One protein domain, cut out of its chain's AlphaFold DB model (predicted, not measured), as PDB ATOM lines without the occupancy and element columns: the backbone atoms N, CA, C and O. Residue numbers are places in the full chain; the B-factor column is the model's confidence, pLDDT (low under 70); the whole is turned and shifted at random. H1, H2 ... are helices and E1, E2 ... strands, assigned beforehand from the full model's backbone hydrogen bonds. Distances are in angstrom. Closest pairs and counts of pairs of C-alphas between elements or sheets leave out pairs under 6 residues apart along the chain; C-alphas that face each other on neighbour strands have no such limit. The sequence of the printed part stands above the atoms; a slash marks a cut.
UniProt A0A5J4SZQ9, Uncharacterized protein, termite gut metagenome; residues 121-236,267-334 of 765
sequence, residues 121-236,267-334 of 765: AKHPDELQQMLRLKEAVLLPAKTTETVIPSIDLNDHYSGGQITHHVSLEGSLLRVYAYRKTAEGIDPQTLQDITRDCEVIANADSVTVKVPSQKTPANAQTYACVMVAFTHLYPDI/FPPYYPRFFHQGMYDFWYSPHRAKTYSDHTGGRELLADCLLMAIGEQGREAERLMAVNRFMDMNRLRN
ATOM      1  N   ALA A 121     -48.509   0.990 -27.417       98.31
ATOM      2  CA  ALA A 121     -49.136   2.303 -27.309       98.31
ATOM      3  C   ALA A 121     -50.672   2.215 -27.319       98.31
ATOM      4  O   ALA A 121     -51.338   3.013 -26.660       98.31
ATOM      5  N   LYS A 122     -51.236   1.249 -28.057       98.38
ATOM      6  CA  LYS A 122     -52.686   1.039 -28.163       98.38
ATOM      7  C   LYS A 122     -53.246   0.144 -27.049       98.38
ATOM      8  O   LYS A 122     -54.376   0.355 -26.618       98.38
ATOM      9  N   HIS A 123     -52.463  -0.832 -26.594       98.31
ATOM     10  CA  HIS A 123     -52.858  -1.875 -25.645       98.31
ATOM     11  C   HIS A 123     -51.771  -2.081 -24.566       98.31
ATOM     12  O   HIS A 123     -51.148  -3.143 -24.510       98.31
ATOM     13  N   PRO A 124     -51.515  -1.080 -23.698       97.12
ATOM     14  CA  PRO A 124     -50.396  -1.118 -22.748       97.12
ATOM     15  C   PRO A 124     -50.512  -2.230 -21.694       97.12
ATOM     16  O   PRO A 124     -49.492  -2.702 -21.201       97.12
ATOM     17  N   ASP A 125     -51.733  -2.678 -21.395       96.88
ATOM     18  CA  ASP A 125     -52.013  -3.733 -20.411       96.88
ATOM     19  C   ASP A 125     -52.010  -5.153 -21.019       96.88
ATOM     20  O   ASP A 125     -52.215  -6.134 -20.307       96.88
ATOM     21  N   GLU A 126     -51.774  -5.286 -22.330       98.25
ATOM     22  CA  GLU A 126     -51.810  -6.561 -23.067       98.25
ATOM     23  C   GLU A 126     -50.416  -6.984 -23.536       98.25
ATOM     24  O   GLU A 126     -50.231  -7.438 -24.663       98.25
ATOM     25  N   LEU A 127     -49.409  -6.818 -22.682       98.31
ATOM     26  CA  LEU A 127     -48.033  -7.206 -22.978       98.31
ATOM     27  C   LEU A 127     -47.664  -8.553 -22.350       98.31
ATOM     28  O   LEU A 127     -48.115  -8.914 -21.261       98.31
ATOM     29  N   GLN A 128     -46.821  -9.306 -23.051       98.31
ATOM     30  CA  GLN A 128     -46.413 -10.645 -22.650       98.31
ATOM     31  C   GLN A 128     -45.583 -10.610 -21.365       98.31
ATOM     32  O   GLN A 128     -44.610  -9.861 -21.273       98.31
ATOM     33  N   GLN A 129     -45.903 -11.484 -20.406       98.12
ATOM     34  CA  GLN A 129     -45.112 -11.639 -19.185       98.12
ATOM     35  C   GLN A 129     -44.337 -12.962 -19.154       98.12
ATOM     36  O   GLN A 129     -44.792 -13.998 -19.652       98.12
ATOM     37  N   MET A 130     -43.167 -12.934 -18.524       96.88
ATOM     38  CA  MET A 130     -42.419 -14.112 -18.092       96.88
ATOM     39  C   MET A 130     -42.577 -14.260 -16.582       96.88
ATOM     40  O   MET A 130     -42.099 -13.423 -15.816       96.88
ATOM     41  N   LEU A 131     -43.230 -15.335 -16.154       97.56
ATOM     42  CA  LEU A 131     -43.293 -15.744 -14.759       97.56
ATOM     43  C   LEU A 131     -42.011 -16.495 -14.403       97.56
ATOM     44  O   LEU A 131     -41.697 -17.504 -15.026       97.56
ATOM     45  N   ARG A 132     -41.310 -16.037 -13.369       96.12
ATOM     46  CA  ARG A 132     -40.095 -16.661 -12.842       96.12
ATOM     47  C   ARG A 132     -40.318 -17.081 -11.398       96.12
ATOM     48  O   ARG A 132     -40.661 -16.261 -10.545       96.12
ATOM     49  N   LEU A 133     -40.120 -18.363 -11.121       96.25
ATOM     50  CA  LEU A 133     -40.193 -18.956  -9.790       96.25
ATOM     51  C   LEU A 133     -38.773 -19.161  -9.292       96.25
ATOM     52  O   LEU A 133     -37.992 -19.826  -9.965       96.25
ATOM     53  N   LYS A 134     -38.451 -18.668  -8.099       95.19
ATOM     54  CA  LYS A 134     -37.182 -18.938  -7.424       95.19
ATOM     55  C   LYS A 134     -37.445 -19.562  -6.069       95.19
ATOM     56  O   LYS A 134     -38.096 -18.962  -5.216       95.19
ATOM     57  N   GLU A 135     -36.910 -20.756  -5.860       93.62
ATOM     58  CA  GLU A 135     -36.907 -21.366  -4.537       93.62
ATOM     59  C   GLU A 135     -35.729 -20.852  -3.698       93.62
ATOM     60  O   GLU A 135     -34.591 -20.769  -4.170       93.62
ATOM     61  N   ALA A 136     -36.006 -20.526  -2.438       92.06
ATOM     62  CA  ALA A 136     -35.032 -20.109  -1.445       92.06
ATOM     63  C   ALA A 136     -35.218 -20.886  -0.138       92.06
ATOM     64  O   ALA A 136     -36.331 -21.186   0.296       92.06
ATOM     65  N   VAL A 137     -34.102 -21.187   0.518       91.62
ATOM     66  CA  VAL A 137     -34.082 -21.821   1.838       91.62
ATOM     67  C   VAL A 137     -34.333 -20.750   2.904       91.62
ATOM     68  O   VAL A 137     -33.636 -19.734   2.942       91.62
ATOM     69  N   LEU A 138     -35.317 -20.963   3.781       89.81
ATOM     70  CA  LEU A 138     -35.590 -20.051   4.893       89.81
ATOM     71  C   LEU A 138     -34.772 -20.439   6.125       89.81
ATOM     72  O   LEU A 138     -34.797 -21.589   6.571       89.81
ATOM     73  N   LEU A 139     -34.060 -19.461   6.687       82.81
ATOM     74  CA  LEU A 139     -33.266 -19.641   7.900       82.81
ATOM     75  C   LEU A 139     -34.072 -19.211   9.138       82.81
ATOM     76  O   LEU A 139     -34.758 -18.186   9.097       82.81
ATOM     77  N   PRO A 140     -33.988 -19.950  10.260       79.88
ATOM     78  CA  PRO A 140     -34.661 -19.560  11.495       79.88
ATOM     79  C   PRO A 140     -34.250 -18.155  11.951       79.88
ATOM     80  O   PRO A 140     -33.066 -17.821  11.953       79.88
ATOM     81  N   ALA A 141     -35.233 -17.348  12.364       79.88
ATOM     82  CA  ALA A 141     -35.045 -16.004  12.927       79.88
ATOM     83  C   ALA A 141     -34.257 -15.005  12.048       79.88
ATOM     84  O   ALA A 141     -33.774 -13.991  12.551       79.88
ATOM     85  N   LYS A 142     -34.136 -15.259  10.738       86.25
ATOM     86  CA  LYS A 142     -33.483 -14.361   9.782       86.25
ATOM     87  C   LYS A 142     -34.383 -14.133   8.571       86.25
ATOM     88  O   LYS A 142     -34.925 -15.083   8.015       86.25
ATOM     89  N   THR A 143     -34.516 -12.878   8.154       90.44
ATOM     90  CA  THR A 143     -35.138 -12.524   6.873       90.44
ATOM     91  C   THR A 143     -34.276 -13.051   5.729       90.44
ATOM     92  O   THR A 143     -33.063 -12.816   5.703       90.44
ATOM     93  N   THR A 144     -34.893 -13.754   4.784       93.00
ATOM     94  CA  THR A 144     -34.226 -14.229   3.568       93.00
ATOM     95  C   THR A 144     -34.489 -13.235   2.447       93.00
ATOM     96  O   THR A 144     -35.635 -12.973   2.104       93.00
ATOM     97  N   GLU A 145     -33.432 -12.688   1.858       94.94
ATOM     98  CA  GLU A 145     -33.535 -11.845   0.669       94.94
ATOM     99  C   GLU A 145     -33.321 -12.698  -0.583       94.94
ATOM    100  O   GLU A 145     -32.365 -13.471  -0.662       94.94
ATOM    101  N   THR A 146     -34.231 -12.581  -1.548       94.31
ATOM    102  CA  THR A 146     -34.161 -13.259  -2.846       94.31
ATOM    103  C   THR A 146     -34.205 -12.214  -3.946       94.31
ATOM    104  O   THR A 146     -35.154 -11.438  -4.018       94.31
ATOM    105  N   VAL A 147     -33.192 -12.203  -4.810       95.31
ATOM    106  CA  VAL A 147     -33.138 -11.338  -5.994       95.31
ATOM    107  C   VAL A 147     -33.375 -12.198  -7.223       95.31
ATOM    108  O   VAL A 147     -32.668 -13.185  -7.438       95.31
ATOM    109  N   ILE A 148     -34.365 -11.824  -8.026       95.50
ATOM    110  CA  ILE A 148     -34.685 -12.495  -9.283       95.50
ATOM    111  C   ILE A 148     -34.459 -11.480 -10.402       95.50
ATOM    112  O   ILE A 148     -35.161 -10.471 -10.433       95.50
ATOM    113  N   PRO A 149     -33.475 -11.686 -11.293       94.69
ATOM    114  CA  PRO A 149     -33.262 -10.791 -12.422       94.69
ATOM    115  C   PRO A 149     -34.329 -11.014 -13.501       94.69
ATOM    116  O   PRO A 149     -34.932 -12.086 -13.572       94.69
ATOM    117  N   SER A 150     -34.517 -10.039 -14.379       93.88
ATOM    118  CA  SER A 150     -35.192 -10.237 -15.660       93.88
ATOM    119  C   SER A 150     -34.265 -10.950 -16.656       93.88
ATOM    120  O   SER A 150     -33.127 -11.312 -16.338       93.88
ATOM    121  N   ILE A 151     -34.764 -11.201 -17.864       90.12
ATOM    122  CA  ILE A 151     -33.998 -11.750 -18.982       90.12
ATOM    123  C   ILE A 151     -34.110 -10.772 -20.143       90.12
ATOM    124  O   ILE A 151     -35.210 -10.373 -20.513       90.12
ATOM    125  N   ASP A 152     -32.974 -10.423 -20.737       88.44
ATOM    126  CA  ASP A 152     -32.963  -9.762 -22.035       88.44
ATOM    127  C   ASP A 152     -33.225 -10.806 -23.131       88.44
ATOM    128  O   ASP A 152     -32.492 -11.795 -23.250       88.44
ATOM    129  N   LEU A 153     -34.318 -10.621 -23.867       91.44
ATOM    130  CA  LEU A 153     -34.832 -11.567 -24.850       91.44
ATOM    131  C   LEU A 153     -34.672 -10.967 -26.243       91.44
ATOM    132  O   LEU A 153     -35.121  -9.847 -26.495       91.44
ATOM    133  N   ASN A 154     -34.070 -11.720 -27.160       89.00
ATOM    134  CA  ASN A 154     -33.903 -11.281 -28.537       89.00
ATOM    135  C   ASN A 154     -33.928 -12.426 -29.554       89.00
ATOM    136  O   ASN A 154     -33.573 -13.568 -29.263       89.00
ATOM    137  N   ASP A 155     -34.387 -12.090 -30.754       86.69
ATOM    138  CA  ASP A 155     -34.354 -12.898 -31.974       86.69
ATOM    139  C   ASP A 155     -33.958 -11.993 -33.149       86.69
ATOM    140  O   ASP A 155     -33.596 -10.825 -32.981       86.69
ATOM    141  N   HIS A 156     -34.040 -12.522 -34.365       82.75
ATOM    142  CA  HIS A 156     -33.791 -11.760 -35.579       82.75
ATOM    143  C   HIS A 156     -34.825 -10.632 -35.823       82.75
ATOM    144  O   HIS A 156     -34.531  -9.714 -36.588       82.75
ATOM    145  N   TYR A 157     -36.003 -10.652 -35.175       87.56
ATOM    146  CA  TYR A 157     -36.992  -9.556 -35.211       87.56
ATOM    147  C   TYR A 157     -36.590  -8.387 -34.308       87.56
ATOM    148  O   TYR A 157     -37.118  -7.282 -34.427       87.56
ATOM    149  N   SER A 158     -35.664  -8.626 -33.385       83.94
ATOM    150  CA  SER A 158     -35.209  -7.658 -32.400       83.94
ATOM    151  C   SER A 158     -33.681  -7.663 -32.275       83.94
ATOM    152  O   SER A 158     -33.154  -7.547 -31.171       83.94
ATOM    153  N   GLY A 159     -32.976  -7.888 -33.387       79.44
ATOM    154  CA  GLY A 159     -31.517  -7.972 -33.448       79.44
ATOM    155  C   GLY A 159     -30.854  -6.694 -33.971       79.44
ATOM    156  O   GLY A 159     -31.495  -5.806 -34.537       79.44
ATOM    157  N   GLY A 160     -29.531  -6.606 -33.818       84.88
ATOM    158  CA  GLY A 160     -28.746  -5.473 -34.314       84.88
ATOM    159  C   GLY A 160     -29.104  -4.164 -33.606       84.88
ATOM    160  O   GLY A 160     -28.875  -4.028 -32.409       84.88
ATOM    161  N   GLN A 161     -29.626  -3.190 -34.355       87.88
ATOM    162  CA  GLN A 161     -30.060  -1.888 -33.823       87.88
ATOM    163  C   GLN A 161     -31.551  -1.850 -33.452       87.88
ATOM    164  O   GLN A 161     -32.025  -0.846 -32.921       87.88
ATOM    165  N   ILE A 162     -32.303  -2.918 -33.728       90.75
ATOM    166  CA  ILE A 162     -33.720  -3.006 -33.380       90.75
ATOM    167  C   ILE A 162     -33.843  -3.275 -31.883       90.75
ATOM    168  O   ILE A 162     -33.140  -4.121 -31.332       90.75
ATOM    169  N   THR A 163     -34.753  -2.571 -31.209       91.38
ATOM    170  CA  THR A 163     -34.986  -2.759 -29.775       91.38
ATOM    171  C   THR A 163     -35.352  -4.215 -29.467       91.38
ATOM    172  O   THR A 163     -36.317  -4.745 -30.030       91.38
ATOM    173  N   HIS A 164     -34.599  -4.833 -28.551       94.44
ATOM    174  CA  HIS A 164     -34.856  -6.166 -27.996       94.44
ATOM    175  C   HIS A 164     -36.273  -6.283 -27.398       94.44
ATOM    176  O   HIS A 164     -36.974  -5.284 -27.212       94.44
ATOM    177  N   HIS A 165     -36.704  -7.495 -27.046       94.62
ATOM    178  CA  HIS A 165     -37.932  -7.732 -26.269       94.62
ATOM    179  C   HIS A 165     -37.680  -7.429 -24.779       94.62
ATOM    180  O   HIS A 165     -37.833  -8.281 -23.900       94.62
ATOM    181  N   VAL A 166     -37.222  -6.202 -24.508       94.38
ATOM    182  CA  VAL A 166     -36.759  -5.746 -23.193       94.38
ATOM    183  C   VAL A 166     -37.850  -5.859 -22.137       94.38
ATOM    184  O   VAL A 166     -39.040  -5.719 -22.424       94.38
ATOM    185  N   SER A 167     -37.426  -6.080 -20.899       96.62
ATOM    186  CA  SER A 167     -38.292  -5.977 -19.731       96.62
ATOM    187  C   SER A 167     -38.661  -4.517 -19.483       96.62
ATOM    188  O   SER A 167     -37.795  -3.643 -19.490       96.62
ATOM    189  N   LEU A 168     -39.944  -4.249 -19.277       96.75
ATOM    190  CA  LEU A 168     -40.496  -2.918 -19.024       96.75
ATOM    191  C   LEU A 168     -40.838  -2.726 -17.544       96.75
ATOM    192  O   LEU A 168     -40.724  -1.625 -17.013       96.75
ATOM    193  N   GLU A 169     -41.240  -3.806 -16.877       96.81
ATOM    194  CA  GLU A 169     -41.672  -3.803 -15.483       96.81
ATOM    195  C   GLU A 169     -41.439  -5.182 -14.859       96.81
ATOM    196  O   GLU A 169     -41.631  -6.205 -15.517       96.81
ATOM    197  N   GLY A 170     -41.057  -5.203 -13.583       97.94
ATOM    198  CA  GLY A 170     -41.057  -6.395 -12.740       97.94
ATOM    199  C   GLY A 170     -42.095  -6.261 -11.628       97.94
ATOM    200  O   GLY A 170     -42.300  -5.171 -11.099       97.94
ATOM    201  N   SER A 171     -42.735  -7.362 -11.240       97.88
ATOM    202  CA  SER A 171     -43.732  -7.385 -10.162       97.88
ATOM    203  C   SER A 171     -43.677  -8.680  -9.350       97.88
ATOM    204  O   SER A 171     -43.335  -9.747  -9.862       97.88
ATOM    205  N   LEU A 172     -44.018  -8.594  -8.061       98.38
ATOM    206  CA  LEU A 172     -44.239  -9.766  -7.213       98.38
ATOM    207  C   LEU A 172     -45.677 -10.256  -7.390       98.38
ATOM    208  O   LEU A 172     -46.610  -9.495  -7.146       98.38
ATOM    209  N   LEU A 173     -45.851 -11.526  -7.762       98.25
ATOM    210  CA  LEU A 173     -47.175 -12.130  -7.921       98.25
ATOM    211  C   LEU A 173     -47.575 -12.995  -6.729       98.25
ATOM    212  O   LEU A 173     -48.710 -12.904  -6.262       98.25
ATOM    213  N   ARG A 174     -46.664 -13.846  -6.243       98.31
ATOM    214  CA  ARG A 174     -46.933 -14.718  -5.094       98.31
ATOM    215  C   ARG A 174     -45.662 -15.179  -4.389       98.31
ATOM    216  O   ARG A 174     -44.619 -15.329  -5.016       98.31
ATOM    217  N   VAL A 175     -45.758 -15.453  -3.092       98.25
ATOM    218  CA  VAL A 175     -44.746 -16.174  -2.318       98.25
ATOM    219  C   VAL A 175     -45.417 -17.293  -1.539       98.25
ATOM    220  O   VAL A 175     -46.284 -17.039  -0.706       98.25
ATOM    221  N   TYR A 176     -44.985 -18.527  -1.778       97.62
ATOM    222  CA  TYR A 176     -45.415 -19.680  -0.992       97.62
ATOM    223  C   TYR A 176     -44.323 -20.107  -0.023       97.62
ATOM    224  O   TYR A 176     -43.183 -20.265  -0.447       97.62
ATOM    225  N   ALA A 177     -44.667 -20.361   1.237       95.81
ATOM    226  CA  ALA A 177     -43.816 -21.080   2.179       95.81
ATOM    227  C   ALA A 177     -44.313 -22.516   2.349       95.81
ATOM    228  O   ALA A 177     -45.519 -22.749   2.409       95.81
ATOM    229  N   TYR A 178     -43.393 -23.476   2.419       95.69
ATOM    230  CA  TYR A 178     -43.723 -24.889   2.612       95.69
ATOM    231  C   TYR A 178     -42.521 -25.702   3.098       95.69
ATOM    232  O   TYR A 178     -41.376 -25.241   3.125       95.69
ATOM    233  N   ARG A 179     -42.787 -26.953   3.471       94.06
ATOM    234  CA  ARG A 179     -41.786 -27.995   3.711       94.06
ATOM    235  C   ARG A 179     -41.824 -29.010   2.572       94.06
ATOM    236  O   ARG A 179     -42.839 -29.156   1.896       94.06
ATOM    237  N   LYS A 180     -40.702 -29.693   2.355       92.69
ATOM    238  CA  LYS A 180     -40.588 -30.764   1.361       92.69
ATOM    239  C   LYS A 180     -40.512 -32.127   2.033       92.69
ATOM    240  O   LYS A 180     -39.882 -32.269   3.081       92.69
ATOM    241  N   THR A 181     -41.106 -33.118   1.390       91.38
ATOM    242  CA  THR A 181     -40.894 -34.544   1.639       91.38
ATOM    243  C   THR A 181     -40.046 -35.135   0.508       91.38
ATOM    244  O   THR A 181     -39.591 -34.418  -0.386       91.38
ATOM    245  N   ALA A 182     -39.821 -36.450   0.528       89.69
ATOM    246  CA  ALA A 182     -39.190 -37.142  -0.597       89.69
ATOM    247  C   ALA A 182     -40.051 -37.117  -1.878       89.69
ATOM    248  O   ALA A 182     -39.522 -37.322  -2.966       89.69
ATOM    249  N   GLU A 183     -41.357 -36.857  -1.750       89.25
ATOM    250  CA  GLU A 183     -42.351 -36.920  -2.832       89.25
ATOM    251  C   GLU A 183     -42.720 -35.528  -3.389       89.25
ATOM    252  O   GLU A 183     -43.454 -35.431  -4.367       89.25
ATOM    253  N   GLY A 184     -42.194 -34.441  -2.811       93.31
ATOM    254  CA  GLY A 184     -42.457 -33.066  -3.253       93.31
ATOM    255  C   GLY A 184     -42.821 -32.139  -2.097       93.31
ATOM    256  O   GLY A 184     -42.354 -32.318  -0.973       93.31
ATOM    257  N   ILE A 185     -43.634 -31.118  -2.366       96.81
ATOM    258  CA  ILE A 185     -44.187 -30.228  -1.333       96.81
ATOM    259  C   ILE A 185     -45.105 -31.022  -0.389       96.81
ATOM    260  O   ILE A 185     -45.944 -31.789  -0.855       96.81
ATOM    261  N   ASP A 186     -44.967 -30.816   0.926       96.25
ATOM    262  CA  ASP A 186     -45.937 -31.287   1.922       96.25
ATOM    263  C   ASP A 186     -47.176 -30.368   1.892       96.25
ATOM    264  O   ASP A 186     -47.083 -29.212   2.343       96.25
ATOM    265  N   PRO A 187     -48.336 -30.851   1.402       95.31
ATOM    266  CA  PRO A 187     -49.538 -30.039   1.220       95.31
ATOM    267  C   PRO A 187     -50.045 -29.413   2.521       95.31
ATOM    268  O   PRO A 187     -50.609 -28.321   2.504       95.31
ATOM    269  N   GLN A 188     -49.805 -30.047   3.676       95.12
ATOM    270  CA  GLN A 188     -50.269 -29.534   4.972       95.12
ATOM    271  C   GLN A 188     -49.495 -28.293   5.433       95.12
ATOM    272  O   GLN A 188     -49.839 -27.666   6.436       95.12
ATOM    273  N   THR A 189     -48.415 -27.958   4.732       94.88
ATOM    274  CA  THR A 189     -47.478 -26.901   5.115       94.88
ATOM    275  C   THR A 189     -47.449 -25.748   4.133       94.88
ATOM    276  O   THR A 189     -46.819 -24.737   4.435       94.88
ATOM    277  N   LEU A 190     -48.120 -25.894   2.989       96.25
ATOM    278  CA  LEU A 190     -48.172 -24.889   1.944       96.25
ATOM    279  C   LEU A 190     -49.010 -23.690   2.397       96.25
ATOM    280  O   LEU A 190     -50.196 -23.816   2.699       96.25
ATOM    281  N   GLN A 191     -48.382 -22.519   2.447       95.62
ATOM    282  CA  GLN A 191     -49.010 -21.267   2.860       95.62
ATOM    283  C   GLN A 191     -48.622 -20.141   1.908       95.62
ATOM    284  O   GLN A 191     -47.446 -19.977   1.589       95.62
ATOM    285  N   ASP A 192     -49.603 -19.347   1.476       97.00
ATOM    286  CA  ASP A 192     -49.351 -18.079   0.791       97.00
ATOM    287  C   ASP A 192     -48.958 -17.022   1.834       97.00
ATOM    288  O   ASP A 192     -49.763 -16.649   2.689       97.00
ATOM    289  N   ILE A 193     -47.712 -16.557   1.758       96.56
ATOM    290  CA  ILE A 193     -47.124 -15.554   2.657       96.56
ATOM    291  C   ILE A 193     -46.803 -14.247   1.919       96.56
ATOM    292  O   ILE A 193     -45.999 -13.438   2.384       96.56
ATOM    293  N   THR A 194     -47.406 -14.026   0.746       97.50
ATOM    294  CA  THR A 194     -47.104 -12.876  -0.126       97.50
ATOM    295  C   THR A 194     -47.263 -11.548   0.604       97.50
ATOM    296  O   THR A 194     -46.432 -10.657   0.460       97.50
ATOM    297  N   ARG A 195     -48.315 -11.427   1.424       96.81
ATOM    298  CA  ARG A 195     -48.629 -10.201   2.176       96.81
ATOM    299  C   ARG A 195     -47.617  -9.878   3.273       96.81
ATOM    300  O   ARG A 195     -47.579  -8.737   3.718       96.81
ATOM    301  N   ASP A 196     -46.816 -10.857   3.681       95.19
ATOM    302  CA  ASP A 196     -45.824 -10.699   4.743       95.19
ATOM    303  C   ASP A 196     -44.436 -10.326   4.191       95.19
ATOM    304  O   ASP A 196     -43.495 -10.125   4.956       95.19
ATOM    305  N   CYS A 197     -44.287 -10.259   2.864       96.88
ATOM    306  CA  CYS A 197     -43.024  -9.968   2.192       96.88
ATOM    307  C   CYS A 197     -42.873  -8.475   1.865       96.88
ATOM    308  O   CYS A 197     -43.831  -7.802   1.487       96.88
ATOM    309  N   GLU A 198     -41.638  -7.974   1.929       97.25
ATOM    310  CA  GLU A 198     -41.290  -6.652   1.394       97.25
ATOM    311  C   GLU A 198     -40.725  -6.815  -0.020       97.25
ATOM    312  O   GLU A 198     -39.900  -7.700  -0.263       97.25
ATOM    313  N   VAL A 199     -41.139  -5.953  -0.952       97.56
ATOM    314  CA  VAL A 199     -40.726  -6.017  -2.358       97.56
ATOM    315  C   VAL A 199     -40.113  -4.700  -2.820       97.56
ATOM    316  O   VAL A 199     -40.639  -3.621  -2.555       97.56
ATOM    317  N   ILE A 200     -39.007  -4.805  -3.553       97.06
ATOM    318  CA  ILE A 200     -38.450  -3.732  -4.375       97.06
ATOM    319  C   ILE A 200     -38.422  -4.265  -5.803       97.06
ATOM    320  O   ILE A 200     -37.677  -5.198  -6.099       97.06
ATOM    321  N   ALA A 201     -39.248  -3.695  -6.674       96.50
ATOM    322  CA  ALA A 201     -39.405  -4.162  -8.043       96.50
ATOM    323  C   ALA A 201     -38.979  -3.087  -9.047       96.50
ATOM    324  O   ALA A 201     -39.250  -1.900  -8.863       96.50
ATOM    325  N   ASN A 202     -38.280  -3.514 -10.091       95.12
ATOM    326  CA  ASN A 202     -37.889  -2.707 -11.240       95.12
ATOM    327  C   ASN A 202     -37.880  -3.593 -12.497       95.12
ATOM    328  O   ASN A 202     -38.083  -4.804 -12.413       95.12
ATOM    329  N   ALA A 203     -37.659  -2.987 -13.664       94.56
ATOM    330  CA  ALA A 203     -37.646  -3.705 -14.938       94.56
ATOM    331  C   ALA A 203     -36.563  -4.798 -14.999       94.56
ATOM    332  O   ALA A 203     -36.806  -5.868 -15.552       94.56
ATOM    333  N   ASP A 204     -35.398  -4.570 -14.390       95.25
ATOM    334  CA  ASP A 204     -34.241  -5.466 -14.496       95.25
ATOM    335  C   ASP A 204     -34.230  -6.567 -13.432       95.25
ATOM    336  O   ASP A 204     -33.544  -7.578 -13.582       95.25
ATOM    337  N   SER A 205     -34.943  -6.373 -12.321       96.69
ATOM    338  CA  SER A 205     -34.934  -7.285 -11.181       96.69
ATOM    339  C   SER A 205     -36.083  -7.039 -10.205       96.69
ATOM    340  O   SER A 205     -36.575  -5.923 -10.033       96.69
ATOM    341  N   VAL A 206     -36.459  -8.095  -9.488       98.19
ATOM    342  CA  VAL A 206     -37.349  -8.020  -8.331       98.19
ATOM    343  C   VAL A 206     -36.624  -8.602  -7.123       98.19
ATOM    344  O   VAL A 206     -36.216  -9.766  -7.124       98.19
ATOM    345  N   THR A 207     -36.470  -7.781  -6.088       98.06
ATOM    346  CA  THR A 207     -35.909  -8.175  -4.795       98.06
ATOM    347  C   THR A 207     -37.040  -8.361  -3.799       98.06
ATOM    348  O   THR A 207     -37.823  -7.441  -3.562       98.06
ATOM    349  N   VAL A 208     -37.108  -9.544  -3.193       97.81
ATOM    350  CA  VAL A 208     -38.134  -9.911  -2.215       97.81
ATOM    351  C   VAL A 208     -37.470 -10.298  -0.905       97.81
ATOM    352  O   VAL A 208     -36.643 -11.212  -0.857       97.81
ATOM    353  N   LYS A 209     -37.851  -9.616   0.172       96.81
ATOM    354  CA  LYS A 209     -37.476  -9.977   1.537       96.81
ATOM    355  C   LYS A 209     -38.583 -10.822   2.139       96.81
ATOM    356  O   LYS A 209     -39.673 -10.332   2.427       96.81
ATOM    357  N   VAL A 210     -38.276 -12.097   2.326       95.00
ATOM    358  CA  VAL A 210     -39.174 -13.087   2.906       95.00
ATOM    359  C   VAL A 210     -38.943 -13.130   4.420       95.00
ATOM    360  O   VAL A 210     -37.801 -13.342   4.853       95.00
ATOM    361  N   PRO A 211     -39.983 -12.919   5.245       90.62
ATOM    362  CA  PRO A 211     -39.842 -12.910   6.694       90.62
ATOM    363  C   PRO A 211     -39.439 -14.288   7.220       90.62
ATOM    364  O   PRO A 211     -39.732 -15.328   6.624       90.62
ATOM    365  N   SER A 212     -38.775 -14.305   8.376       84.62
ATOM    366  CA  SER A 212     -38.400 -15.558   9.027       84.62
ATOM    367  C   SER A 212     -39.638 -16.368   9.416       84.62
ATOM    368  O   SER A 212     -40.558 -15.826  10.031       84.62
ATOM    369  N   GLN A 213     -39.619 -17.671   9.155       77.75
ATOM    370  CA  GLN A 213     -40.686 -18.587   9.558       77.75
ATOM    371  C   GLN A 213     -40.318 -19.336  10.846       77.75
ATOM    372  O   GLN A 213     -39.147 -19.628  11.107       77.75
ATOM    373  N   LYS A 214     -41.323 -19.653  11.676       72.69
ATOM    374  CA  LYS A 214     -41.132 -20.508  12.858       72.69
ATOM    375  C   LYS A 214     -40.950 -21.951  12.399       72.69
ATOM    376  O   LYS A 214     -41.923 -22.653  12.140       72.69
ATOM    377  N   THR A 215     -39.703 -22.394  12.325       67.62
ATOM    378  CA  THR A 215     -39.371 -23.743  11.859       67.62
ATOM    379  C   THR A 215     -39.058 -24.669  13.044       67.62
ATOM    380  O   THR A 215     -38.260 -24.291  13.905       67.62
ATOM    381  N   PRO A 216     -39.653 -25.877  13.126       71.12
ATOM    382  CA  PRO A 216     -39.231 -26.900  14.083       71.12
ATOM    383  C   PRO A 216     -37.738 -27.222  13.930       71.12
ATOM    384  O   PRO A 216     -37.236 -27.251  12.812       71.12
ATOM    385  N   ALA A 217     -37.042 -27.533  15.029       64.88
ATOM    386  CA  ALA A 217     -35.580 -27.711  15.049       64.88
ATOM    387  C   ALA A 217     -35.024 -28.755  14.050       64.88
ATOM    388  O   ALA A 217     -33.852 -28.684  13.699       64.88
ATOM    389  N   ASN A 218     -35.864 -29.681  13.568       68.88
ATOM    390  CA  ASN A 218     -35.494 -30.762  12.644       68.88
ATOM    391  C   ASN A 218     -36.193 -30.667  11.272       68.88
ATOM    392  O   ASN A 218     -36.300 -31.672  10.574       68.88
ATOM    393  N   ALA A 219     -36.727 -29.502  10.896       78.38
ATOM    394  CA  ALA A 219     -37.395 -29.310   9.610       78.38
ATOM    395  C   ALA A 219     -36.722 -28.194   8.804       78.38
ATOM    396  O   ALA A 219     -36.259 -27.212   9.374       78.38
ATOM    397  N   GLN A 220     -36.699 -28.328   7.476       88.31
ATOM    398  CA  GLN A 220     -36.277 -27.262   6.570       88.31
ATOM    399  C   GLN A 220     -37.507 -26.650   5.899       88.31
ATOM    400  O   GLN A 220     -38.296 -27.361   5.276       88.31
ATOM    401  N   THR A 221     -37.657 -25.333   6.025       92.00
ATOM    402  CA  THR A 221     -38.700 -24.562   5.336       92.00
ATOM    403  C   THR A 221     -38.103 -23.899   4.100       92.00
ATOM    404  O   THR A 221     -36.971 -23.405   4.134       92.00
ATOM    405  N   TYR A 222     -38.876 -23.882   3.024       94.19
ATOM    406  CA  TYR A 222     -38.559 -23.247   1.754       94.19
ATOM    407  C   TYR A 222     -39.571 -22.140   1.481       94.19
ATOM    408  O   TYR A 222     -40.711 -22.210   1.944       94.19
ATOM    409  N   ALA A 223     -39.155 -21.138   0.714       95.06
ATOM    410  CA  ALA A 223     -40.050 -20.196   0.067       95.06
ATOM    411  C   ALA A 223     -39.885 -20.292  -1.449       95.06
ATOM    412  O   ALA A 223     -38.759 -20.288  -1.942       95.06
ATOM    413  N   CYS A 224     -40.987 -20.340  -2.191       96.81
ATOM    414  CA  CYS A 224     -40.990 -20.128  -3.632       96.81
ATOM    415  C   CYS A 224     -41.511 -18.723  -3.917       96.81
ATOM    416  O   CYS A 224     -42.684 -18.434  -3.679       96.81
ATOM    417  N   VAL A 225     -40.623 -17.857  -4.393       97.88
ATOM    418  CA  VAL A 225     -40.931 -16.487  -4.798       97.88
ATOM    419  C   VAL A 225     -41.278 -16.493  -6.284       97.88
ATOM    420  O   VAL A 225     -40.483 -16.955  -7.098       97.88
ATOM    421  N   MET A 226     -42.457 -15.985  -6.628       98.44
ATOM    422  CA  MET A 226     -43.001 -15.952  -7.983       98.44
ATOM    423  C   MET A 226     -43.128 -14.504  -8.454       98.44
ATOM    424  O   MET A 226     -43.949 -13.746  -7.931       98.44
ATOM    425  N   VAL A 227     -42.331 -14.117  -9.444       98.38
ATOM    426  CA  VAL A 227     -42.316 -12.753  -9.997       98.38
ATOM    427  C   VAL A 227     -42.649 -12.777 -11.478       98.38
ATOM    428  O   VAL A 227     -42.341 -13.753 -12.156       98.38
ATOM    429  N   ALA A 228     -43.262 -11.715 -11.988       98.31
ATOM    430  CA  ALA A 228     -43.496 -11.540 -13.415       98.31
ATOM    431  C   ALA A 228     -42.701 -10.356 -13.955       98.31
ATOM    432  O   ALA A 228     -42.661  -9.301 -13.324       98.31
ATOM    433  N   PHE A 229     -42.117 -10.540 -15.136       98.19
ATOM    434  CA  PHE A 229     -41.517  -9.474 -15.930       98.19
ATOM    435  C   PHE A 229     -42.347  -9.252 -17.189       98.19
ATOM    436  O   PHE A 229     -42.550 -10.193 -17.953       98.19
ATOM    437  N   THR A 230     -42.845  -8.034 -17.386       98.25
ATOM    438  CA  THR A 230     -43.584  -7.630 -18.590       98.25
ATOM    439  C   THR A 230     -42.587  -7.221 -19.667       98.25
ATOM    440  O   THR A 230     -41.753  -6.352 -19.423       98.25
ATOM    441  N   HIS A 231     -42.672  -7.816 -20.853       97.94
ATOM    442  CA  HIS A 231     -41.752  -7.565 -21.962       97.94
ATOM    443  C   HIS A 231     -42.388  -6.695 -23.050       97.94
ATOM    444  O   HIS A 231     -43.605  -6.716 -23.236       97.94
ATOM    445  N   LEU A 232     -41.565  -5.970 -23.816       97.12
ATOM    446  CA  LEU A 232     -41.983  -5.295 -25.052       97.12
ATOM    447  C   LEU A 232     -42.315  -6.332 -26.137       97.12
ATOM    448  O   LEU A 232     -41.529  -6.589 -27.049       97.12
ATOM    449  N   TYR A 233     -43.472  -6.968 -25.993       97.75
ATOM    450  CA  TYR A 233     -43.982  -8.012 -26.869       97.75
ATOM    451  C   TYR A 233     -45.498  -8.159 -26.645       97.75
ATOM    452  O   TYR A 233     -45.923  -8.134 -25.489       97.75
ATOM    453  N   PRO A 234     -46.328  -8.315 -27.692       97.94
ATOM    454  CA  PRO A 234     -47.770  -8.489 -27.520       97.94
ATOM    455  C   PRO A 234     -48.101  -9.761 -26.728       97.94
ATOM    456  O   PRO A 234     -47.580 -10.831 -27.029       97.94
ATOM    457  N   ASP A 235     -49.002  -9.679 -25.750       98.44
ATOM    458  CA  ASP A 235     -49.515 -10.865 -25.065       98.44
ATOM    459  C   ASP A 235     -50.193 -11.784 -26.080       98.44
ATOM    460  O   ASP A 235     -51.189 -11.429 -26.714       98.44
ATOM    461  N   ILE A 236     -49.680 -13.005 -26.196       98.12
ATOM    462  CA  ILE A 236     -50.226 -14.008 -27.105       98.12
ATOM    463  C   ILE A 236     -51.676 -14.330 -26.764       98.12
ATOM    464  O   ILE A 236     -52.476 -14.566 -27.668       98.12
ATOM    465  N   PHE A 267     -44.238 -17.247 -28.690       96.81
ATOM    466  CA  PHE A 267     -43.737 -16.461 -27.559       96.81
ATOM    467  C   PHE A 267     -42.349 -15.856 -27.839       96.81
ATOM    468  O   PHE A 267     -41.667 -16.288 -28.772       96.81
ATOM    469  N   PRO A 268     -41.885 -14.857 -27.069       94.25
ATOM    470  CA  PRO A 268     -40.521 -14.369 -27.226       94.25
ATOM    471  C   PRO A 268     -39.488 -15.518 -27.187       94.25
ATOM    472  O   PRO A 268     -39.707 -16.526 -26.514       94.25
ATOM    473  N   PRO A 269     -38.361 -15.397 -27.900       88.56
ATOM    474  CA  PRO A 269     -37.307 -16.413 -27.931       88.56
ATOM    475  C   PRO A 269     -36.756 -16.661 -26.523       88.56
ATOM    476  O   PRO A 269     -36.291 -15.738 -25.853       88.56
ATOM    477  N   TYR A 270     -36.792 -17.911 -26.063       87.62
ATOM    478  CA  TYR A 270     -36.341 -18.276 -24.722       87.62
ATOM    479  C   TYR A 270     -35.574 -19.595 -24.725       87.62
ATOM    480  O   TYR A 270     -36.045 -20.611 -25.225       87.62
ATOM    481  N   TYR A 271     -34.397 -19.564 -24.099       84.88
ATOM    482  CA  TYR A 271     -33.509 -20.709 -23.927       84.88
ATOM    483  C   TYR A 271     -33.541 -21.128 -22.451       84.88
ATOM    484  O   TYR A 271     -33.005 -20.389 -21.609       84.88
ATOM    485  N   PRO A 272     -34.168 -22.266 -22.101       71.50
ATOM    486  CA  PRO A 272     -34.333 -22.689 -20.711       71.50
ATOM    487  C   PRO A 272     -32.980 -22.988 -20.052       71.50
ATOM    488  O   PRO A 272     -32.357 -24.008 -20.328       71.50
ATOM    489  N   ARG A 273     -32.497 -22.087 -19.183       63.81
ATOM    490  CA  ARG A 273     -31.117 -22.124 -18.643       63.81
ATOM    491  C   ARG A 273     -31.003 -22.451 -17.153       63.81
ATOM    492  O   ARG A 273     -29.893 -22.637 -16.660       63.81
ATOM    493  N   PHE A 274     -32.111 -22.490 -16.410       59.09
ATOM    494  CA  PHE A 274     -32.040 -22.271 -14.959       59.09
ATOM    495  C   PHE A 274     -32.612 -23.367 -14.057       59.09
ATOM    496  O   PHE A 274     -32.585 -23.203 -12.835       59.09
ATOM    497  N   PHE A 275     -33.001 -24.518 -14.611       55.78
ATOM    498  CA  PHE A 275     -33.486 -25.647 -13.807       55.78
ATOM    499  C   PHE A 275     -32.490 -26.053 -12.704       55.78
ATOM    500  O   PHE A 275     -32.875 -26.258 -11.555       55.78
ATOM    501  N   HIS A 276     -31.185 -26.056 -13.000       58.81
ATOM    502  CA  HIS A 276     -30.132 -26.403 -12.033       58.81
ATOM    503  C   HIS A 276     -29.887 -25.346 -10.941       58.81
ATOM    504  O   HIS A 276     -29.140 -25.601 -10.000       58.81
ATOM    505  N   GLN A 277     -30.501 -24.165 -11.044       67.31
ATOM    506  CA  GLN A 277     -30.377 -23.079 -10.067       67.31
ATOM    507  C   GLN A 277     -31.629 -22.939  -9.187       67.31
ATOM    508  O   GLN A 277     -31.769 -21.931  -8.492       67.31
ATOM    509  N   GLY A 278     -32.552 -23.908  -9.217       75.94
ATOM    510  CA  GLY A 278     -33.828 -23.822  -8.496       75.94
ATOM    511  C   GLY A 278     -34.720 -22.693  -9.017       75.94
ATOM    512  O   GLY A 278     -35.427 -22.056  -8.232       75.94
ATOM    513  N   MET A 279     -34.615 -22.391 -10.316       88.06
ATOM    514  CA  MET A 279     -35.421 -21.381 -10.988       88.06
ATOM    515  C   MET A 279     -36.197 -22.004 -12.147       88.06
ATOM    516  O   MET A 279     -35.641 -22.778 -12.927       88.06
ATOM    517  N   TYR A 280     -37.479 -21.667 -12.230       92.19
ATOM    518  CA  TYR A 280     -38.415 -22.205 -13.213       92.19
ATOM    519  C   TYR A 280     -39.132 -21.047 -13.887       92.19
ATOM    520  O   TYR A 280     -39.668 -20.179 -13.200       92.19
ATOM    521  N   ASP A 281     -39.150 -21.047 -15.213       93.88
ATOM    522  CA  ASP A 281     -39.717 -19.955 -15.993       93.88
ATOM    523  C   ASP A 281     -40.927 -20.463 -16.795       93.88
ATOM    524  O   ASP A 281     -40.897 -21.554 -17.369       93.88
ATOM    525  N   PHE A 282     -41.997 -19.671 -16.827       95.69
ATOM    526  CA  PHE A 282     -43.218 -19.949 -17.576       95.69
ATOM    527  C   PHE A 282     -43.689 -18.688 -18.292       95.69
ATOM    528  O   PHE A 282     -43.706 -17.601 -17.718       95.69
ATOM    529  N   TRP A 283     -44.184 -18.830 -19.516       96.75
ATOM    530  CA  TRP A 283     -44.933 -17.749 -20.147       96.75
ATOM    531  C   TRP A 283     -46.254 -17.513 -19.418       96.75
ATOM    532  O   TRP A 283     -47.055 -18.437 -19.248       96.75
ATOM    533  N   TYR A 284     -46.503 -16.271 -19.023       98.00
ATOM    534  CA  TYR A 284     -47.650 -15.884 -18.213       98.00
ATOM    535  C   TYR A 284     -48.268 -14.587 -18.729       98.00
ATOM    536  O   TYR A 284     -47.618 -13.769 -19.367       98.00
ATOM    537  N   SER A 285     -49.547 -14.408 -18.447       98.25
ATOM    538  CA  SER A 285     -50.225 -13.119 -18.482       98.25
ATOM    539  C   SER A 285     -51.553 -13.270 -17.739       98.25
ATOM    540  O   SER A 285     -52.046 -14.400 -17.595       98.25
ATOM    541  N   PRO A 286     -52.186 -12.175 -17.293       98.06
ATOM    542  CA  PRO A 286     -53.543 -12.234 -16.756       98.06
ATOM    543  C   PRO A 286     -54.540 -12.885 -17.731       98.06
ATOM    544  O   PRO A 286     -55.397 -13.666 -17.311       98.06
ATOM    545  N   HIS A 287     -54.398 -12.648 -19.041       98.50
ATOM    546  CA  HIS A 287     -55.268 -13.245 -20.057       98.50
ATOM    547  C   HIS A 287     -55.027 -14.748 -20.231       98.50
ATOM    548  O   HIS A 287     -55.990 -15.522 -20.330       98.50
ATOM    549  N   ARG A 288     -53.767 -15.200 -20.185       98.25
ATOM    550  CA  ARG A 288     -53.449 -16.633 -20.170       98.25
ATOM    551  C   ARG A 288     -53.981 -17.298 -18.906       98.25
ATOM    552  O   ARG A 288     -54.578 -18.366 -19.004       98.25
ATOM    553  N   ALA A 289     -53.811 -16.671 -17.742       98.56
ATOM    554  CA  ALA A 289     -54.309 -17.185 -16.469       98.56
ATOM    555  C   ALA A 289     -55.836 -17.332 -16.474       98.56
ATOM    556  O   ALA A 289     -56.354 -18.373 -16.067       98.56
ATOM    557  N   LYS A 290     -56.554 -16.338 -17.013       98.38
ATOM    558  CA  LYS A 290     -58.005 -16.423 -17.206       98.38
ATOM    559  C   LYS A 290     -58.376 -17.584 -18.129       98.38
ATOM    560  O   LYS A 290     -59.204 -18.412 -17.762       98.38
ATOM    561  N   THR A 291     -57.738 -17.674 -19.296       98.06
ATOM    562  CA  THR A 291     -58.006 -18.747 -20.267       98.06
ATOM    563  C   THR A 291     -57.741 -20.120 -19.649       98.06
ATOM    564  O   THR A 291     -58.522 -21.048 -19.849       98.06
ATOM    565  N   TYR A 292     -56.674 -20.243 -18.858       98.31
ATOM    566  CA  TYR A 292     -56.321 -21.472 -18.154       98.31
ATOM    567  C   TYR A 292     -57.401 -21.857 -17.147       98.31
ATOM    568  O   TYR A 292     -57.848 -23.003 -17.138       98.31
ATOM    569  N   SER A 293     -57.875 -20.896 -16.354       98.44
ATOM    570  CA  SER A 293     -58.969 -21.110 -15.406       98.44
ATOM    571  C   SER A 293     -60.244 -21.579 -16.111       98.44
ATOM    572  O   SER A 293     -60.825 -22.590 -15.717       98.44
ATOM    573  N   ASP A 294     -60.619 -20.933 -17.222       97.00
ATOM    574  CA  ASP A 294     -61.794 -21.308 -18.016       97.00
ATOM    575  C   ASP A 294     -61.686 -22.758 -18.549       97.00
ATOM    576  O   ASP A 294     -62.644 -23.526 -18.466       97.00
ATOM    577  N   HIS A 295     -60.511 -23.169 -19.045       94.06
ATOM    578  CA  HIS A 295     -60.287 -24.502 -19.638       94.06
ATOM    579  C   HIS A 295     -60.131 -25.630 -18.614       94.06
ATOM    580  O   HIS A 295     -60.232 -26.809 -18.962       94.06
ATOM    581  N   THR A 296     -59.857 -25.286 -17.359       94.69
ATOM    582  CA  THR A 296     -59.607 -26.250 -16.282       94.69
ATOM    583  C   THR A 296     -60.729 -26.302 -15.248       94.69
ATOM    584  O   THR A 296     -60.607 -27.011 -14.250       94.69
ATOM    585  N   GLY A 297     -61.832 -25.581 -15.474       93.56
ATOM    586  CA  GLY A 297     -62.963 -25.547 -14.547       93.56
ATOM    587  C   GLY A 297     -62.678 -24.766 -13.263       93.56
ATOM    588  O   GLY A 297     -63.227 -25.100 -12.216       93.56
ATOM    589  N   GLY A 298     -61.826 -23.741 -13.334       96.69
ATOM    590  CA  GLY A 298     -61.569 -22.809 -12.235       96.69
ATOM    591  C   GLY A 298     -60.205 -22.941 -11.558       96.69
ATOM    592  O   GLY A 298     -59.987 -22.278 -10.545       96.69
ATOM    593  N   ARG A 299     -59.271 -23.759 -12.070       97.12
ATOM    594  CA  ARG A 299     -57.920 -23.842 -11.481       97.12
ATOM    595  C   ARG A 299     -57.162 -22.530 -11.676       97.12
ATOM    596  O   ARG A 299     -57.411 -21.771 -12.614       97.12
ATOM    597  N   GLU A 300     -56.228 -22.261 -10.774       97.81
ATOM    598  CA  GLU A 300     -55.402 -21.059 -10.810       97.81
ATOM    599  C   GLU A 300     -54.023 -21.369 -11.405       97.81
ATOM    600  O   GLU A 300     -53.283 -22.199 -10.879       97.81
ATOM    601  N   LEU A 301     -53.639 -20.637 -12.457       98.50
ATOM    602  CA  LEU A 301     -52.374 -20.859 -13.163       98.50
ATOM    603  C   LEU A 301     -51.136 -20.684 -12.264       98.50
ATOM    604  O   LEU A 301     -50.197 -21.455 -12.398       98.50
ATOM    605  N   LEU A 302     -51.111 -19.723 -11.329       98.31
ATOM    606  CA  LEU A 302     -49.958 -19.540 -10.429       98.31
ATOM    607  C   LEU A 302     -49.751 -20.745  -9.500       98.31
ATOM    608  O   LEU A 302     -48.627 -21.222  -9.343       98.31
ATOM    609  N   ALA A 303     -50.830 -21.261  -8.908       97.94
ATOM    610  CA  ALA A 303     -50.766 -22.467  -8.088       97.94
ATOM    611  C   ALA A 303     -50.295 -23.677  -8.914       97.94
ATOM    612  O   ALA A 303     -49.435 -24.438  -8.468       97.94
ATOM    613  N   ASP A 304     -50.776 -23.805 -10.151       98.25
ATOM    614  CA  ASP A 304     -50.364 -24.895 -11.032       98.25
ATOM    615  C   ASP A 304     -48.942 -24.733 -11.576       98.25
ATOM    616  O   ASP A 304     -48.255 -25.733 -11.745       98.25
ATOM    617  N   CYS A 305     -48.426 -23.516 -11.763       98.19
ATOM    618  CA  CYS A 305     -47.010 -23.300 -12.075       98.19
ATOM    619  C   CYS A 305     -46.093 -23.810 -10.953       98.19
ATOM    620  O   CYS A 305     -45.068 -24.427 -11.249       98.19
ATOM    621  N   LEU A 306     -46.469 -23.624  -9.680       97.62
ATOM    622  CA  LEU A 306     -45.742 -24.221  -8.551       97.62
ATOM    623  C   LEU A 306     -45.797 -25.756  -8.604       97.62
ATOM    624  O   LEU A 306     -44.758 -26.415  -8.506       97.62
ATOM    625  N   LEU A 307     -46.996 -26.320  -8.807       97.81
ATOM    626  CA  LEU A 307     -47.205 -27.768  -8.909       97.81
ATOM    627  C   LEU A 307     -46.392 -28.378 -10.059       97.81
ATOM    628  O   LEU A 307     -45.740 -29.407  -9.890       97.81
ATOM    629  N   MET A 308     -46.390 -27.733 -11.223       96.88
ATOM    630  CA  MET A 308     -45.643 -28.168 -12.399       96.88
ATOM    631  C   MET A 308     -44.126 -28.138 -12.173       96.88
ATOM    632  O   MET A 308     -43.432 -29.086 -12.564       96.88
ATOM    633  N   ALA A 309     -43.618 -27.080 -11.534       94.19
ATOM    634  CA  ALA A 309     -42.195 -26.881 -11.274       94.19
ATOM    635  C   ALA A 309     -41.632 -27.885 -10.257       94.19
ATOM    636  O   ALA A 309     -40.606 -28.517 -10.513       94.19
ATOM    637  N   ILE A 310     -42.308 -28.050  -9.116       93.25
ATOM    638  CA  ILE A 310     -41.742 -28.730  -7.939       93.25
ATOM    639  C   ILE A 310     -42.435 -30.066  -7.657       93.25
ATOM    640  O   ILE A 310     -41.775 -31.029  -7.269       93.25
ATOM    641  N   GLY A 311     -43.740 -30.150  -7.909       95.25
ATOM    642  CA  GLY A 311     -44.583 -31.259  -7.470       95.25
ATOM    643  C   GLY A 311     -45.050 -31.120  -6.020       95.25
ATOM    644  O   GLY A 311     -44.447 -30.424  -5.203       95.25
ATOM    645  N   GLU A 312     -46.143 -31.803  -5.701       97.06
ATOM    646  CA  GLU A 312     -46.766 -31.833  -4.379       97.06
ATOM    647  C   GLU A 312     -47.170 -33.273  -4.075       97.06
ATOM    648  O   GLU A 312     -47.686 -33.969  -4.954       97.06
ATOM    649  N   GLN A 313     -46.897 -33.712  -2.848       97.00
ATOM    650  CA  GLN A 313     -47.110 -35.089  -2.424       97.00
ATOM    651  C   GLN A 313     -48.570 -35.516  -2.638       97.00
ATOM    652  O   GLN A 313     -49.489 -34.885  -2.115       97.00
ATOM    653  N   GLY A 314     -48.779 -36.610  -3.380       96.12
ATOM    654  CA  GLY A 314     -50.106 -37.176  -3.641       96.12
ATOM    655  C   GLY A 314     -50.896 -36.474  -4.750       96.12
ATOM    656  O   GLY A 314     -52.073 -36.783  -4.945       96.12
ATOM    657  N   ARG A 315     -50.279 -35.531  -5.478       96.75
ATOM    658  CA  ARG A 315     -50.896 -34.779  -6.588       96.75
ATOM    659  C   ARG A 315     -50.200 -35.030  -7.924       96.75
ATOM    660  O   ARG A 315     -50.193 -34.178  -8.813       96.75
ATOM    661  N   GLU A 316     -49.620 -36.211  -8.107       96.31
ATOM    662  CA  GLU A 316     -48.844 -36.560  -9.301       96.31
ATOM    663  C   GLU A 316     -49.711 -36.547 -10.568       96.31
ATOM    664  O   GLU A 316     -49.278 -36.048 -11.605       96.31
ATOM    665  N   ALA A 317     -50.948 -37.052 -10.491       97.12
ATOM    666  CA  ALA A 317     -51.892 -37.009 -11.612       97.12
ATOM    667  C   ALA A 317     -52.241 -35.561 -11.998       97.12
ATOM    668  O   ALA A 317     -52.191 -35.197 -13.171       97.12
ATOM    669  N   GLU A 318     -52.499 -34.706 -11.005       97.69
ATOM    670  CA  GLU A 318     -52.789 -33.291 -11.236       97.69
ATOM    671  C   GLU A 318     -51.600 -32.545 -11.838       97.69
ATOM    672  O   GLU A 318     -51.795 -31.707 -12.715       97.69
ATOM    673  N   ARG A 319     -50.371 -32.865 -11.412       97.88
ATOM    674  CA  ARG A 319     -49.156 -32.301 -12.004       97.88
ATOM    675  C   ARG A 319     -49.060 -32.654 -13.485       97.88
ATOM    676  O   ARG A 319     -48.849 -31.764 -14.304       97.88
ATOM    677  N   LEU A 320     -49.243 -33.928 -13.830       98.19
ATOM    678  CA  LEU A 320     -49.210 -34.391 -15.220       98.19
ATOM    679  C   LEU A 320     -50.277 -33.691 -16.068       98.19
ATOM    680  O   LEU A 320     -49.959 -33.159 -17.130       98.19
ATOM    681  N   MET A 321     -51.513 -33.624 -15.568       97.56
ATOM    682  CA  MET A 321     -52.608 -32.896 -16.209       97.56
ATOM    683  C   MET A 321     -52.279 -31.411 -16.397       97.56
ATOM    684  O   MET A 321     -52.546 -30.865 -17.468       97.56
ATOM    685  N   ALA A 322     -51.730 -30.744 -15.377       98.38
ATOM    686  CA  ALA A 322     -51.417 -29.321 -15.433       98.38
ATOM    687  C   ALA A 322     -50.404 -29.019 -16.544       98.38
ATOM    688  O   ALA A 322     -50.635 -28.095 -17.326       98.38
ATOM    689  N   VAL A 323     -49.354 -29.843 -16.671       98.25
ATOM    690  CA  VAL A 323     -48.370 -29.740 -17.761       98.25
ATOM    691  C   VAL A 323     -49.028 -29.989 -19.120       98.25
ATOM    692  O   VAL A 323     -48.911 -29.151 -20.013       98.25
ATOM    693  N   ASN A 324     -49.787 -31.084 -19.263       98.06
ATOM    694  CA  ASN A 324     -50.500 -31.414 -20.502       98.06
ATOM    695  C   ASN A 324     -51.401 -30.256 -20.962       98.06
ATOM    696  O   ASN A 324     -51.352 -29.842 -22.118       98.06
ATOM    697  N   ARG A 325     -52.192 -29.679 -20.048       97.50
ATOM    698  CA  ARG A 325     -53.070 -28.529 -20.328       97.50
ATOM    699  C   ARG A 325     -52.283 -27.275 -20.687       97.50
ATOM    700  O   ARG A 325     -52.662 -26.576 -21.621       97.50
ATOM    701  N   PHE A 326     -51.206 -26.985 -19.960       97.44
ATOM    702  CA  PHE A 326     -50.379 -25.805 -20.201       97.44
ATOM    703  C   PHE A 326     -49.763 -25.821 -21.606       97.44
ATOM    704  O   PHE A 326     -49.788 -24.789 -22.287       97.44
ATOM    705  N   MET A 327     -49.260 -26.982 -22.040       97.25
ATOM    706  CA  MET A 327     -48.654 -27.174 -23.361       97.25
ATOM    707  C   MET A 327     -49.688 -27.223 -24.482       97.25
ATOM    708  O   MET A 327     -49.519 -26.551 -25.496       97.25
ATOM    709  N   ASP A 328     -50.808 -27.918 -24.276       96.50
ATOM    710  CA  ASP A 328     -51.885 -27.970 -25.267       96.50
ATOM    711  C   ASP A 328     -52.490 -26.581 -25.522       96.50
ATOM    712  O   ASP A 328     -52.691 -26.181 -26.666       96.50
ATOM    713  N   MET A 329     -52.684 -25.779 -24.466       97.25
ATOM    714  CA  MET A 329     -53.119 -24.387 -24.608       97.25
ATOM    715  C   MET A 329     -52.121 -23.518 -25.375       97.25
ATOM    716  O   MET A 329     -52.551 -22.640 -26.123       97.25
ATOM    717  N   ASN A 330     -50.812 -23.733 -25.184       96.50
ATOM    718  CA  ASN A 330     -49.778 -23.023 -25.940       96.50
ATOM    719  C   ASN A 330     -49.955 -23.279 -27.444       96.50
ATOM    720  O   ASN A 330     -50.133 -22.339 -28.222       96.50
ATOM    721  N   ARG A 331     -50.012 -24.560 -27.824       97.38
ATOM    722  CA  ARG A 331     -50.200 -24.980 -29.214       97.38
ATOM    723  C   ARG A 331     -51.501 -24.445 -29.798       97.38
ATOM    724  O   ARG A 331     -51.479 -23.789 -30.828       97.38
ATOM    725  N   LEU A 332     -52.633 -24.672 -29.128       97.31
ATOM    726  CA  LEU A 332     -53.950 -24.266 -29.629       97.31
ATOM    727  C   LEU A 332     -54.051 -22.756 -29.863       97.31
ATOM    728  O   LEU A 332     -54.662 -22.327 -30.844       97.31
ATOM    729  N   ARG A 333     -53.458 -21.939 -28.984       97.94
ATOM    730  CA  ARG A 333     -53.492 -20.485 -29.153       97.94
ATOM    731  C   ARG A 333     -52.638 -20.026 -30.332       97.94
ATOM    732  O   ARG A 333     -53.108 -19.189 -31.102       97.94
ATOM    733  N   ASN A 334     -51.436 -20.575 -30.502       98.12
ATOM    734  CA  ASN A 334     -50.592 -20.244 -31.651       98.12
ATOM    735  C   ASN A 334     -51.196 -20.741 -32.970       98.12
ATOM    736  O   ASN A 334     -51.303 -19.949 -33.904       98.12
TER     737      ASN A 334
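This is residues 121 to 236 and 267 to 334 of the 765 residues of an uncharacterized protein of termite gut metagenome (UniProt A0A5J4SZQ9). A sandwich of two antiparallel sheets, with the large sheet E3 E6 E1 E7 in the middle: the smaller sheet E2 E5 E4 covers part of one face, and on the other face the large sheet curls round helix H2. H1 and H3 pack on H2, H3 lying beyond it on the side away from the sheets. The printed part has 184 residues, with seven named strands, E1 to E7, followed by three named helices, H1 to H3; the class is mixed, helices and strands. The whole is compact, with a radius of gyration of the C-alphas of 17.1 A, yet elongated in outline, spanning 55 by 34 by 28 A.

The large sheet holds E3, residues 167 to 181, 35.8 A long; E6, residues 221 to 234, 37.7 A; E1, residues 127 to 138, 33.1 A, beginning at C-alpha 127 (-48.033, -7.206, -22.978); and E7, residues 279 to 284. E3 bends by 62 degrees at residue 178, and E6 by 62 degrees at residue 231. The smaller sheet holds E2, residues 144 to 149, E5, residues 205 to 210, and E4, residues 198 to 201. H1 is residues 286 to 296, H2 residues 301 to 310, and H3 residues 316 to 334, 27.7 A long, ending at C-alpha 334 (-50.592, -20.244, -31.651).

The large sheet, twisted, has edge strands E3 and E7. N 171 and O 228 of E3 and E6 are 2.8 A apart, N 132 and O 227 of E1 and E6 2.8 A, and N 131 and O 282 of E1 and E7 2.8 A, within hydrogen-bond range. In the smaller sheet N 146 and O 208 of E2 and E5 are 2.9 A apart, and N 200 and O 207 of the hairpin E4 and E5 2.9 A. The sheets form a sandwich, two sheets face to face, their strands at 31 degrees. H2 on one face of the large sheet makes two layers, helix and sheet; the closest C-alphas of E7 and H2, Tyr 280 and Ala 309, are 6.3 A apart. H1 only grazes that sheet, with residues 286 to 288. H1 and H2 touch, about perpendicular at 79 degrees, closest at the C-alphas of Ala 289 and Leu 301, 5.3 A. H3 touches H2 with residues 319 to 323 alone, a steep tilt of 59 degrees, opposite ways; the closest C-alphas, Met 308 and Arg 319, are 5.4 A apart. In H1, H2 and H3 every O i to N i+4 pair is within hydrogen-bond range.

The C-alphas farthest apart, Gln 161 and Ala 217, are 55.5 A apart. Residues 237 to 266 are cut out, with C-alphas 236 and 267 7.0 A apart. The links E2 to E3 and E3 to E4 are long. Mean pLDDT of the printed part is 93.0; residues 215, 217 to 218 and 273 to 277 are under 70.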